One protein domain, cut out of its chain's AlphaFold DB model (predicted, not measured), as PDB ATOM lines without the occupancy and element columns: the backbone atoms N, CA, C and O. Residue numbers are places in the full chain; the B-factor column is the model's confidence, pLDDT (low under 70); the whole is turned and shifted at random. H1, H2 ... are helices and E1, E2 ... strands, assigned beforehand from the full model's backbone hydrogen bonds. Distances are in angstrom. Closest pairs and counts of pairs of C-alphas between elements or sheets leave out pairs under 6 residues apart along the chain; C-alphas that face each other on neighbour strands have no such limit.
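What this domain is: This is residues 45 to 116 of the 317 residues of an uncharacterized protein of Colletotrichum chlorophyti (UniProt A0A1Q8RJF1). Two small strand hairpins, E1 with E2 and E3 with E4, pack together as a head at one end, and the helix H1 leads away from it into an unnamed tail. Residues 45 to 55 of that tail, and residues 57 to 62, of which 58 to 62 belong to H1, stick out as an arm that makes much of the length, while residues 106 to 116 fold back beside E3 and E4. The printed part has 72 residues, with one named helix and four named strands in the order H1, E1, E2, E3, E4, and each of its two sheets is an antiparallel pair. The class is mixed, helices and strands, with 29 residues, under half, in named elements. The whole is only just loose, close to extended, with a radius of gyration of the C-alphas of 16.6 A and spans of 53 by 26 by 19 A.

How they stand to each other: E3, residues 92 to 96, and E4, residues 101 to 105, form an antiparallel hairpin, with 146 degrees between their directions. N 94 and O 103 are 3.0 A apart, and N 96 and O 101 are 2.9 A apart, both within hydrogen-bond range. E1, residues 74 to 77, and E2, residues 85 to 87, form the other antiparallel hairpin, at 158 degrees. N 75 and O 86 are within hydrogen-bond range at 2.7 A, as are N 86 and O 76 at 2.8 A. Between the hairpins, the closest C-alphas of E1 and E3 are those of Cys 75 and Cys 93, 5.1 A apart. The closest C-alphas of E2 and E4 are those of Ile 86 and Gly 103, 7.5 A apart. H1, residues 58 to 69, is apart from E2, E3 and E4. Its closest C-alpha pair with E1 is Lys 67 and Thr 74, 7.6 A apart. In H1, 4 of 8 O i to N i+4 pairs and 5 of 9 O i to N i+3 pairs are within hydrogen-bond range.

Where its parts are: H1 begins at C-alpha 58, at (135.621, 121.471, 168.427), and is 16.3 A long. E1 is 8.0 A long, from C-alpha 74 at (114.605, 117.364, 168.436), and E2 is 6.1 A long. E3 is 12.6 A long. E4 is 12.5 A long and ends at C-alpha 105, at (103.986, 114.672, 174.963).

The domain as a whole: The C-alphas farthest apart are those of Gln 45 and Asp 112, at 53.1 A. Without the stretches that stand free, the body has 55 residues and spans 36 by 23 by 18 A. The printed part has no cut. The link from E1 to E2 is short, and the other three links are tight. The mean pLDDT of the printed part is 76.9, and 19 residues are under 70, among them residues 58 to 72.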
ATOM      1  N   GLN A  45     148.820 123.258 189.147       69.38
ATOM      2  CA  GLN A  45     150.051 123.500 189.905       69.38
ATOM      3  C   GLN A  45     149.820 124.420 191.116       69.38
ATOM      4  O   GLN A  45     150.590 124.386 192.070       69.38
ATOM      5  N   LEU A  46     148.740 125.206 191.093       75.00
ATOM      6  CA  LEU A  46     148.297 126.059 192.196       75.00
ATOM      7  C   LEU A  46     147.270 125.378 193.122       75.00
ATOM      8  O   LEU A  46     146.794 126.010 194.062       75.00
ATOM      9  N   GLY A  47     146.923 124.105 192.886       79.44
ATOM     10  CA  GLY A  47     146.038 123.336 193.768       79.44
ATOM     11  C   GLY A  47     144.568 123.773 193.758       79.44
ATOM     12  O   GLY A  47     143.831 123.447 194.690       79.44
ATOM     13  N   PHE A  48     144.110 124.496 192.729       73.06
ATOM     14  CA  PHE A  48     142.699 124.868 192.618       73.06
ATOM     15  C   PHE A  48     141.854 123.642 192.245       73.06
ATOM     16  O   PHE A  48     141.938 123.123 191.132       73.06
ATOM     17  N   SER A  49     141.026 123.189 193.189       69.19
ATOM     18  CA  SER A  49     140.034 122.129 192.997       69.19
ATOM     19  C   SER A  49     138.617 122.721 192.989       69.19
ATOM     20  O   SER A  49     138.300 123.517 193.877       69.19
ATOM     21  N   PRO A  50     137.749 122.341 192.030       70.31
ATOM     22  CA  PRO A  50     137.978 121.342 190.983       70.31
ATOM     23  C   PRO A  50     138.850 121.869 189.835       70.31
ATOM     24  O   PRO A  50     138.764 123.041 189.468       70.31
ATOM     25  N   ALA A  51     139.655 120.976 189.247       71.44
ATOM     26  CA  ALA A  51     140.447 121.283 188.061       71.44
ATOM     27  C   ALA A  51     139.536 121.858 186.957       71.44
ATOM     28  O   ALA A  51     138.459 121.294 186.706       71.44
ATOM     29  N   PRO A  52     139.925 122.967 186.300       69.81
ATOM     30  CA  PRO A  52     139.170 123.509 185.181       69.81
ATOM     31  C   PRO A  52     138.913 122.418 184.143       69.81
ATOM     32  O   PRO A  52     139.830 121.726 183.704       69.81
ATOM     33  N   THR A  53     137.654 122.249 183.746       72.12
ATOM     34  CA  THR A  53     137.321 121.318 182.667       72.12
ATOM     35  C   THR A  53     137.960 121.823 181.376       72.12
ATOM     36  O   THR A  53     137.853 123.004 181.044       72.12
ATOM     37  N   GLY A  54     138.670 120.939 180.668       76.25
ATOM     38  CA  GLY A  54     139.331 121.284 179.411       76.25
ATOM     39  C   GLY A  54     138.357 121.895 178.399       76.25
ATOM     40  O   GLY A  54     137.152 121.627 178.436       76.25
ATOM     41  N   ALA A  55     138.878 122.728 177.491       71.19
ATOM     42  CA  ALA A  55     138.062 123.327 176.440       71.19
ATOM     43  C   ALA A  55     137.318 122.225 175.658       71.19
ATOM     44  O   ALA A  55     137.924 121.201 175.328       71.19
ATOM     45  N   PRO A  56     136.016 122.400 175.365       60.44
ATOM     46  CA  PRO A  56     135.258 121.398 174.631       60.44
ATOM     47  C   PRO A  56     135.898 121.160 173.256       60.44
ATOM     48  O   PRO A  56     136.228 122.108 172.542       60.44
ATOM     49  N   LEU A  57     136.078 119.888 172.893       74.56
ATOM     50  CA  LEU A  57     136.589 119.482 171.584       74.56
ATOM     51  C   LEU A  57     135.712 120.083 170.482       74.56
ATOM     52  O   LEU A  57     134.492 119.958 170.524       74.56
ATOM     53  N   VAL A  58     136.327 120.715 169.481       66.88
ATOM     54  CA  VAL A  58     135.621 121.471 168.427       66.88
ATOM     55  C   VAL A  58     134.604 120.604 167.668       66.88
ATOM     56  O   VAL A  58     133.530 121.082 167.319       66.88
ATOM     57  N   ALA A  59     134.886 119.306 167.508       66.06
ATOM     58  CA  ALA A  59     133.956 118.336 166.922       66.06
ATOM     59  C   ALA A  59     132.663 118.144 167.745       66.06
ATOM     60  O   ALA A  59     131.609 117.837 167.197       66.06
ATOM     61  N   ASP A  60     132.732 118.356 169.058       61.94
ATOM     62  CA  ASP A  60     131.623 118.191 170.003       61.94
ATOM     63  C   ASP A  60     130.839 119.507 170.196       61.94
ATOM     64  O   ASP A  60     129.657 119.520 170.556       61.94
ATOM     65  N   VAL A  61     131.488 120.641 169.901       60.41
ATOM     66  CA  VAL A  61     130.880 121.979 169.917       60.41
ATOM     67  C   VAL A  61     129.808 122.091 168.836       60.41
ATOM     68  O   VAL A  61     128.725 122.588 169.138       60.41
ATOM     69  N   GLU A  62     130.036 121.571 167.626       61.66
ATOM     70  CA  GLU A  62     128.990 121.540 166.593       61.66
ATOM     71  C   GLU A  62     127.794 120.680 167.012       61.66
ATOM     72  O   GLU A  62     126.658 121.097 166.814       61.66
ATOM     73  N   LEU A  63     128.012 119.542 167.677       58.31
ATOM     74  CA  LEU A  63     126.926 118.694 168.181       58.31
ATOM     75  C   LEU A  63     126.102 119.403 169.273       58.31
ATOM     76  O   LEU A  63     124.869 119.313 169.309       58.31
ATOM     77  N   ARG A  64     126.778 120.137 170.168       55.88
ATOM     78  CA  ARG A  64     126.139 120.905 171.249       55.88
ATOM     79  C   ARG A  64     125.481 122.197 170.775       55.88
ATOM     80  O   ARG A  64     124.475 122.589 171.369       55.88
ATOM     81  N   LEU A  65     125.998 122.848 169.735       55.91
ATOM     82  CA  LEU A  65     125.368 124.028 169.132       55.91
ATOM     83  C   LEU A  65     124.250 123.641 168.158       55.91
ATOM     84  O   LEU A  65     123.233 124.334 168.117       55.91
ATOM     85  N   ALA A  66     124.354 122.506 167.461       54.44
ATOM     86  CA  ALA A  66     123.283 121.974 166.615       54.44
ATOM     87  C   ALA A  66     121.989 121.714 167.402       54.44
ATOM     88  O   ALA A  66     120.908 121.836 166.835       54.44
ATOM     89  N   LYS A  67     122.077 121.460 168.719       53.94
ATOM     90  CA  LYS A  67     120.910 121.411 169.622       53.94
ATOM     91  C   LYS A  67     120.112 122.720 169.713       53.94
ATOM     92  O   LYS A  67     118.994 122.677 170.205       53.94
ATOM     93  N   ARG A  68     120.677 123.874 169.338       53.94
ATOM     94  CA  ARG A  68     120.017 125.189 169.477       53.94
ATOM     95  C   ARG A  68     119.660 125.852 168.151       53.94
ATOM     96  O   ARG A  68     118.779 126.699 168.130       53.94
ATOM     97  N   VAL A  69     120.378 125.530 167.075       48.59
ATOM     98  CA  VAL A  69     120.310 126.296 165.813       48.59
ATOM     99  C   VAL A  69     119.248 125.757 164.855       48.59
ATOM    100  O   VAL A  69     118.756 126.478 163.993       48.59
ATOM    101  N   ARG A  70     118.851 124.500 165.020       53.72
ATOM    102  CA  ARG A  70     117.749 123.914 164.273       53.72
ATOM    103  C   ARG A  70     116.501 124.053 165.124       53.72
ATOM    104  O   ARG A  70     116.427 123.423 166.172       53.72
ATOM    105  N   GLY A  71     115.550 124.885 164.697       58.31
ATOM    106  CA  GLY A  71     114.186 124.943 165.245       58.31
ATOM    107  C   GLY A  71     113.400 123.656 164.978       58.31
ATOM    108  O   GLY A  71     112.219 123.700 164.665       58.31
ATOM    109  N   ASP A  72     114.096 122.532 165.042       61.75
ATOM    110  CA  ASP A  72     113.609 121.200 164.814       61.75
ATOM    111  C   ASP A  72     113.230 120.693 166.196       61.75
ATOM    112  O   ASP A  72     113.995 120.861 167.150       61.75
ATOM    113  N   ASP A  73     112.079 120.050 166.298       78.25
ATOM    114  CA  ASP A  73     111.498 119.481 167.514       78.25
ATOM    115  C   ASP A  73     112.312 118.293 168.077       78.25
ATOM    116  O   ASP A  73     111.767 117.287 168.527       78.25
ATOM    117  N   THR A  74     113.642 118.366 168.005       88.38
ATOM    118  CA  THR A  74     114.605 117.364 168.436       88.38
ATOM    119  C   THR A  74     114.794 117.449 169.944       88.38
ATOM    120  O   THR A  74     115.462 118.334 170.475       88.38
ATOM    121  N   CYS A  75     114.260 116.460 170.643       87.69
ATOM    122  CA  CYS A  75     114.331 116.341 172.091       87.69
ATOM    123  C   CYS A  75     115.667 115.791 172.585       87.69
ATOM    124  O   CYS A  75     116.084 116.063 173.712       87.69
ATOM    125  N   GLY A  76     116.351 114.988 171.771       87.62
ATOM    126  CA  GLY A  76     117.591 114.347 172.184       87.62
ATOM    127  C   GLY A  76     118.203 113.466 171.112       87.62
ATOM    128  O   GLY A  76     117.664 113.323 170.021       87.62
ATOM    129  N   TYR A  77     119.340 112.868 171.455       84.19
ATOM    130  CA  TYR A  77     120.073 111.936 170.604       84.19
ATOM    131  C   TYR A  77     120.305 110.641 171.368       84.19
ATOM    132  O   TYR A  77     120.760 110.665 172.516       84.19
ATOM    133  N   ILE A  78     120.002 109.515 170.731       80.62
ATOM    134  CA  ILE A  78     120.195 108.189 171.310       80.62
ATOM    135  C   ILE A  78     121.700 107.912 171.345       80.62
ATOM    136  O   ILE A  78     122.380 107.987 170.322       80.62
ATOM    137  N   SER A  79     122.230 107.640 172.540       82.12
ATOM    138  CA  SER A  79     123.662 107.391 172.774       82.12
ATOM    139  C   SER A  79     124.597 108.520 172.309       82.12
ATOM    140  O   SER A  79     125.763 108.272 172.018       82.12
ATOM    141  N   GLY A  80     124.094 109.757 172.203       77.81
ATOM    142  CA  GLY A  80     124.879 110.898 171.713       77.81
ATOM    143  C   GLY A  80     125.159 110.884 170.204       77.81
ATOM    144  O   GLY A  80     125.935 111.705 169.727       77.81
ATOM    145  N   VAL A  81     124.528 109.988 169.438       78.12
ATOM    146  CA  VAL A  81     124.724 109.896 167.986       78.12
ATOM    147  C   VAL A  81     123.778 110.862 167.266       78.12
ATOM    148  O   VAL A  81     122.560 110.710 167.333       78.12
ATOM    149  N   SER A  82     124.323 111.839 166.531       79.06
ATOM    150  CA  SER A  82     123.532 112.882 165.851       79.06
ATOM    151  C   SER A  82     122.595 112.365 164.760       79.06
ATOM    152  O   SER A  82     121.574 112.987 164.479       79.06
ATOM    153  N   THR A  83     122.908 111.221 164.153       80.75
ATOM    154  CA  THR A  83     122.047 110.583 163.146       80.75
ATOM    155  C   THR A  83     120.835 109.883 163.754       80.75
ATOM    156  O   THR A  83     119.934 109.485 163.018       80.75
ATOM    157  N   ASN A  84     120.794 109.736 165.081       81.88
ATOM    158  CA  ASN A  84     119.740 109.030 165.792       81.88
ATOM    159  C   ASN A  84     119.059 109.971 166.792       81.88
ATOM    160  O   ASN A  84     119.236 109.870 168.008       81.88
ATOM    161  N   SER A  85     118.319 110.942 166.256       87.75
ATOM    162  CA  SER A  85     117.565 111.908 167.047       87.75
ATOM    163  C   SER A  85     116.184 111.387 167.451       87.75
ATOM    164  O   SER A  85     115.496 110.679 166.714       87.75
ATOM    165  N   ILE A  86     115.763 111.783 168.645       86.19
ATOM    166  CA  ILE A  86     114.375 111.729 169.088       86.19
ATOM    167  C   ILE A  86     113.785 113.091 168.751       86.19
ATOM    168  O   ILE A  86     114.264 114.091 169.278       86.19
ATOM    169  N   TYR A  87     112.773 113.127 167.889       89.94
ATOM    170  CA  TYR A  87     112.035 114.343 167.564       89.94
ATOM    171  C   TYR A  87     110.531 114.143 167.758       89.94
ATOM    172  O   TYR A  87     110.027 113.031 167.563       89.94
ATOM    173  N   CYS A  88     109.825 115.207 168.133       88.50
ATOM    174  CA  CYS A  88     108.370 115.213 168.253       88.50
ATOM    175  C   CYS A  88     107.744 115.840 167.016       88.50
ATOM    176  O   CYS A  88     107.956 117.006 166.743       88.50
ATOM    177  N   ILE A  89     106.933 115.082 166.277       83.81
ATOM    178  CA  ILE A  89     106.168 115.644 165.147       83.81
ATOM    179  C   ILE A  89     105.096 116.612 165.660       83.81
ATOM    180  O   ILE A  89     104.810 117.634 165.045       83.81
ATOM    181  N   THR A  90     104.499 116.269 166.799       83.88
ATOM    182  CA  THR A  90     103.473 117.068 167.454       83.88
ATOM    183  C   THR A  90     103.722 117.025 168.951       83.88
ATOM    184  O   THR A  90     103.863 115.938 169.520       83.88
ATOM    185  N   GLY A  91     103.750 118.196 169.583       87.38
ATOM    186  CA  GLY A  91     103.841 118.326 171.032       87.38
ATOM    187  C   GLY A  91     105.206 118.769 171.550       87.38
ATOM    188  O   GLY A  91     106.038 119.266 170.798       87.38
ATOM    189  N   SER A  92     105.410 118.615 172.856       89.12
ATOM    190  CA  SER A  92     106.576 119.156 173.560       89.12
ATOM    191  C   SER A  92     107.539 118.052 173.983       89.12
ATOM    192  O   SER A  92     107.129 117.003 174.490       89.12
ATOM    193  N   CYS A  93     108.834 118.322 173.830       90.62
ATOM    194  CA  CYS A  93     109.894 117.493 174.386       90.62
ATOM    195  C   CYS A  93     109.863 117.546 175.910       90.62
ATOM    196  O   CYS A  93     109.969 118.620 176.506       90.62
ATOM    197  N   VAL A  94     109.776 116.385 176.544       91.12
ATOM    198  CA  VAL A  94     109.795 116.270 178.002       91.12
ATOM    199  C   VAL A  94     110.848 115.280 178.459       91.12
ATOM    200  O   VAL A  94     111.188 114.320 177.765       91.12
ATOM    201  N   ILE A  95     111.354 115.523 179.662       90.44
ATOM    202  CA  ILE A  95     112.333 114.666 180.314       90.44
ATOM    203  C   ILE A  95     111.714 114.182 181.616       90.44
ATOM    204  O   ILE A  95     111.410 114.982 182.500       90.44
ATOM    205  N   ASN A  96     111.547 112.869 181.742       86.81
ATOM    206  CA  ASN A  96     111.240 112.259 183.023       86.81
ATOM    207  C   ASN A  96     112.551 112.082 183.789       86.81
ATOM    208  O   ASN A  96     113.330 111.172 183.504       86.81
ATOM    209  N   THR A  97     112.802 112.968 184.749       87.50
ATOM    210  CA  THR A  97     114.025 112.963 185.563       87.50
ATOM    211  C   THR A  97     114.148 111.722 186.443       87.50
ATOM    212  O   THR A  97     115.261 111.242 186.636       87.50
ATOM    213  N   PHE A  98     113.034 111.148 186.913       86.88
ATOM    214  CA  PHE A  98     113.046 109.940 187.746       86.88
ATOM    215  C   PHE A  98     113.566 108.718 186.992       86.88
ATOM    216  O   PHE A  98     114.326 107.927 187.542       86.88
ATOM    217  N   HIS A  99     113.182 108.575 185.724       85.50
ATOM    218  CA  HIS A  99     113.619 107.455 184.892       85.50
ATOM    219  C   HIS A  99     114.779 107.810 183.953       85.50
ATOM    220  O   HIS A  99     115.302 106.932 183.275       85.50
ATOM    221  N   SER A 100     115.199 109.079 183.915       88.00
ATOM    222  CA  SER A 100     116.193 109.600 182.965       88.00
ATOM    223  C   SER A 100     115.841 109.299 181.500       88.00
ATOM    224  O   SER A 100     116.716 109.008 180.686       88.00
ATOM    225  N   VAL A 101     114.549 109.375 181.160       87.50
ATOM    226  CA  VAL A 101     114.039 109.091 179.807       87.50
ATOM    227  C   VAL A 101     113.498 110.369 179.183       87.50
ATOM    228  O   VAL A 101     112.854 111.176 179.854       87.50
ATOM    229  N   VAL A 102     113.759 110.548 177.890       90.00
ATOM    230  CA  VAL A 102     113.269 111.676 177.090       90.00
ATOM    231  C   VAL A 102     112.191 111.171 176.139       90.00
ATOM    232  O   VAL A 102     112.370 110.128 175.510       90.00
ATOM    233  N   GLY A 103     111.092 111.909 176.015       89.25
ATOM    234  CA  GLY A 103     109.984 111.547 175.137       89.25
ATOM    235  C   GLY A 103     109.189 112.748 174.641       89.25
ATOM    236  O   GLY A 103     109.533 113.901 174.905       89.25
ATOM    237  N   CYS A 104     108.117 112.443 173.914       89.69
ATOM    238  CA  CYS A 104     107.200 113.417 173.337       89.69
ATOM    239  C   CYS A 104     105.857 113.380 174.056       89.69
ATOM    240  O   CYS A 104     105.249 112.313 174.146       89.69
ATOM    241  N   CYS A 105     105.369 114.534 174.509       91.75
ATOM    242  CA  CYS A 105     103.986 114.672 174.963       91.75
ATOM    243  C   CYS A 105     103.150 115.327 173.880       91.75
ATOM    244  O   CYS A 105     103.439 116.460 173.509       91.75
ATOM    245  N   ALA A 106     102.072 114.672 173.450       85.38
ATOM    246  CA  ALA A 106     101.112 115.280 172.531       85.38
ATOM    247  C   ALA A 106     100.371 116.479 173.160       85.38
ATOM    248  O   ALA A 106     100.046 117.435 172.461       85.38
ATOM    249  N   SER A 107     100.123 116.439 174.473       81.62
ATOM    250  CA  SER A 107      99.465 117.523 175.208       81.62
ATOM    251  C   SER A 107     100.466 118.538 175.752       81.62
ATOM    252  O   SER A 107     101.531 118.180 176.249       81.62
ATOM    253  N   ALA A 108     100.066 119.813 175.735       71.19
ATOM    254  CA  ALA A 108     100.782 120.889 176.425       71.19
ATOM    255  C   ALA A 108     100.769 120.709 177.956       71.19
ATOM    256  O   ALA A 108     101.637 121.225 178.657       71.19
ATOM    257  N   THR A 109      99.794 119.966 178.485       80.31
ATOM    258  CA  THR A 109      99.698 119.631 179.902       80.31
ATOM    259  C   THR A 109     100.568 118.412 180.219       80.31
ATOM    260  O   THR A 109     100.339 117.308 179.730       80.31
ATOM    261  N   MET A 110     101.573 118.607 181.077       76.69
ATOM    262  CA  MET A 110     102.501 117.548 181.506       76.69
ATOM    263  C   MET A 110     101.826 116.404 182.284       76.69
ATOM    264  O   MET A 110     102.429 115.346 182.441       76.69
ATOM    265  N   SER A 111     100.596 116.596 182.773       82.25
ATOM    266  CA  SER A 111      99.895 115.660 183.662       82.25
ATOM    267  C   SER A 111      99.534 114.323 183.012       82.25
ATOM    268  O   SER A 111      99.576 113.302 183.688       82.25
ATOM    269  N   ASP A 112      99.238 114.310 181.709       77.56
ATOM    270  CA  ASP A 112      98.794 113.099 180.997       77.56
ATOM    271  C   ASP A 112      99.884 112.495 180.108       77.56
ATOM    272  O   ASP A 112      99.629 111.649 179.246       77.56
ATOM    273  N   CYS A 113     101.129 112.926 180.301       87.06
ATOM    274  CA  CYS A 113     102.212 112.485 179.453       87.06
ATOM    275  C   CYS A 113     102.775 111.134 179.890       87.06
ATOM    276  O   CYS A 113     103.562 111.029 180.833       87.06
ATOM    277  N   ARG A 114     102.398 110.086 179.159       84.19
ATOM    278  CA  ARG A 114     102.991 108.756 179.302       84.19
ATOM    279  C   ARG A 114     104.186 108.621 178.365       84.19
ATOM    280  O   ARG A 114     104.024 108.460 177.162       84.19
ATOM    281  N   ILE A 115     105.387 108.675 178.937       86.69
ATOM    282  CA  ILE A 115     106.635 108.406 178.218       86.69
ATOM    283  C   ILE A 115     106.960 106.927 178.387       86.69
ATOM    284  O   ILE A 115     107.107 106.453 179.516       86.69
ATOM    285  N   ALA A 116     107.096 106.208 177.278       82.88
ATOM    286  CA  ALA A 116     107.541 104.827 177.314       82.88
ATOM    287  C   ALA A 116     108.974 104.745 177.866       82.88
ATOM    288  O   ALA A 116     109.894 105.355 177.320       82.88
TER     289      ALA A 116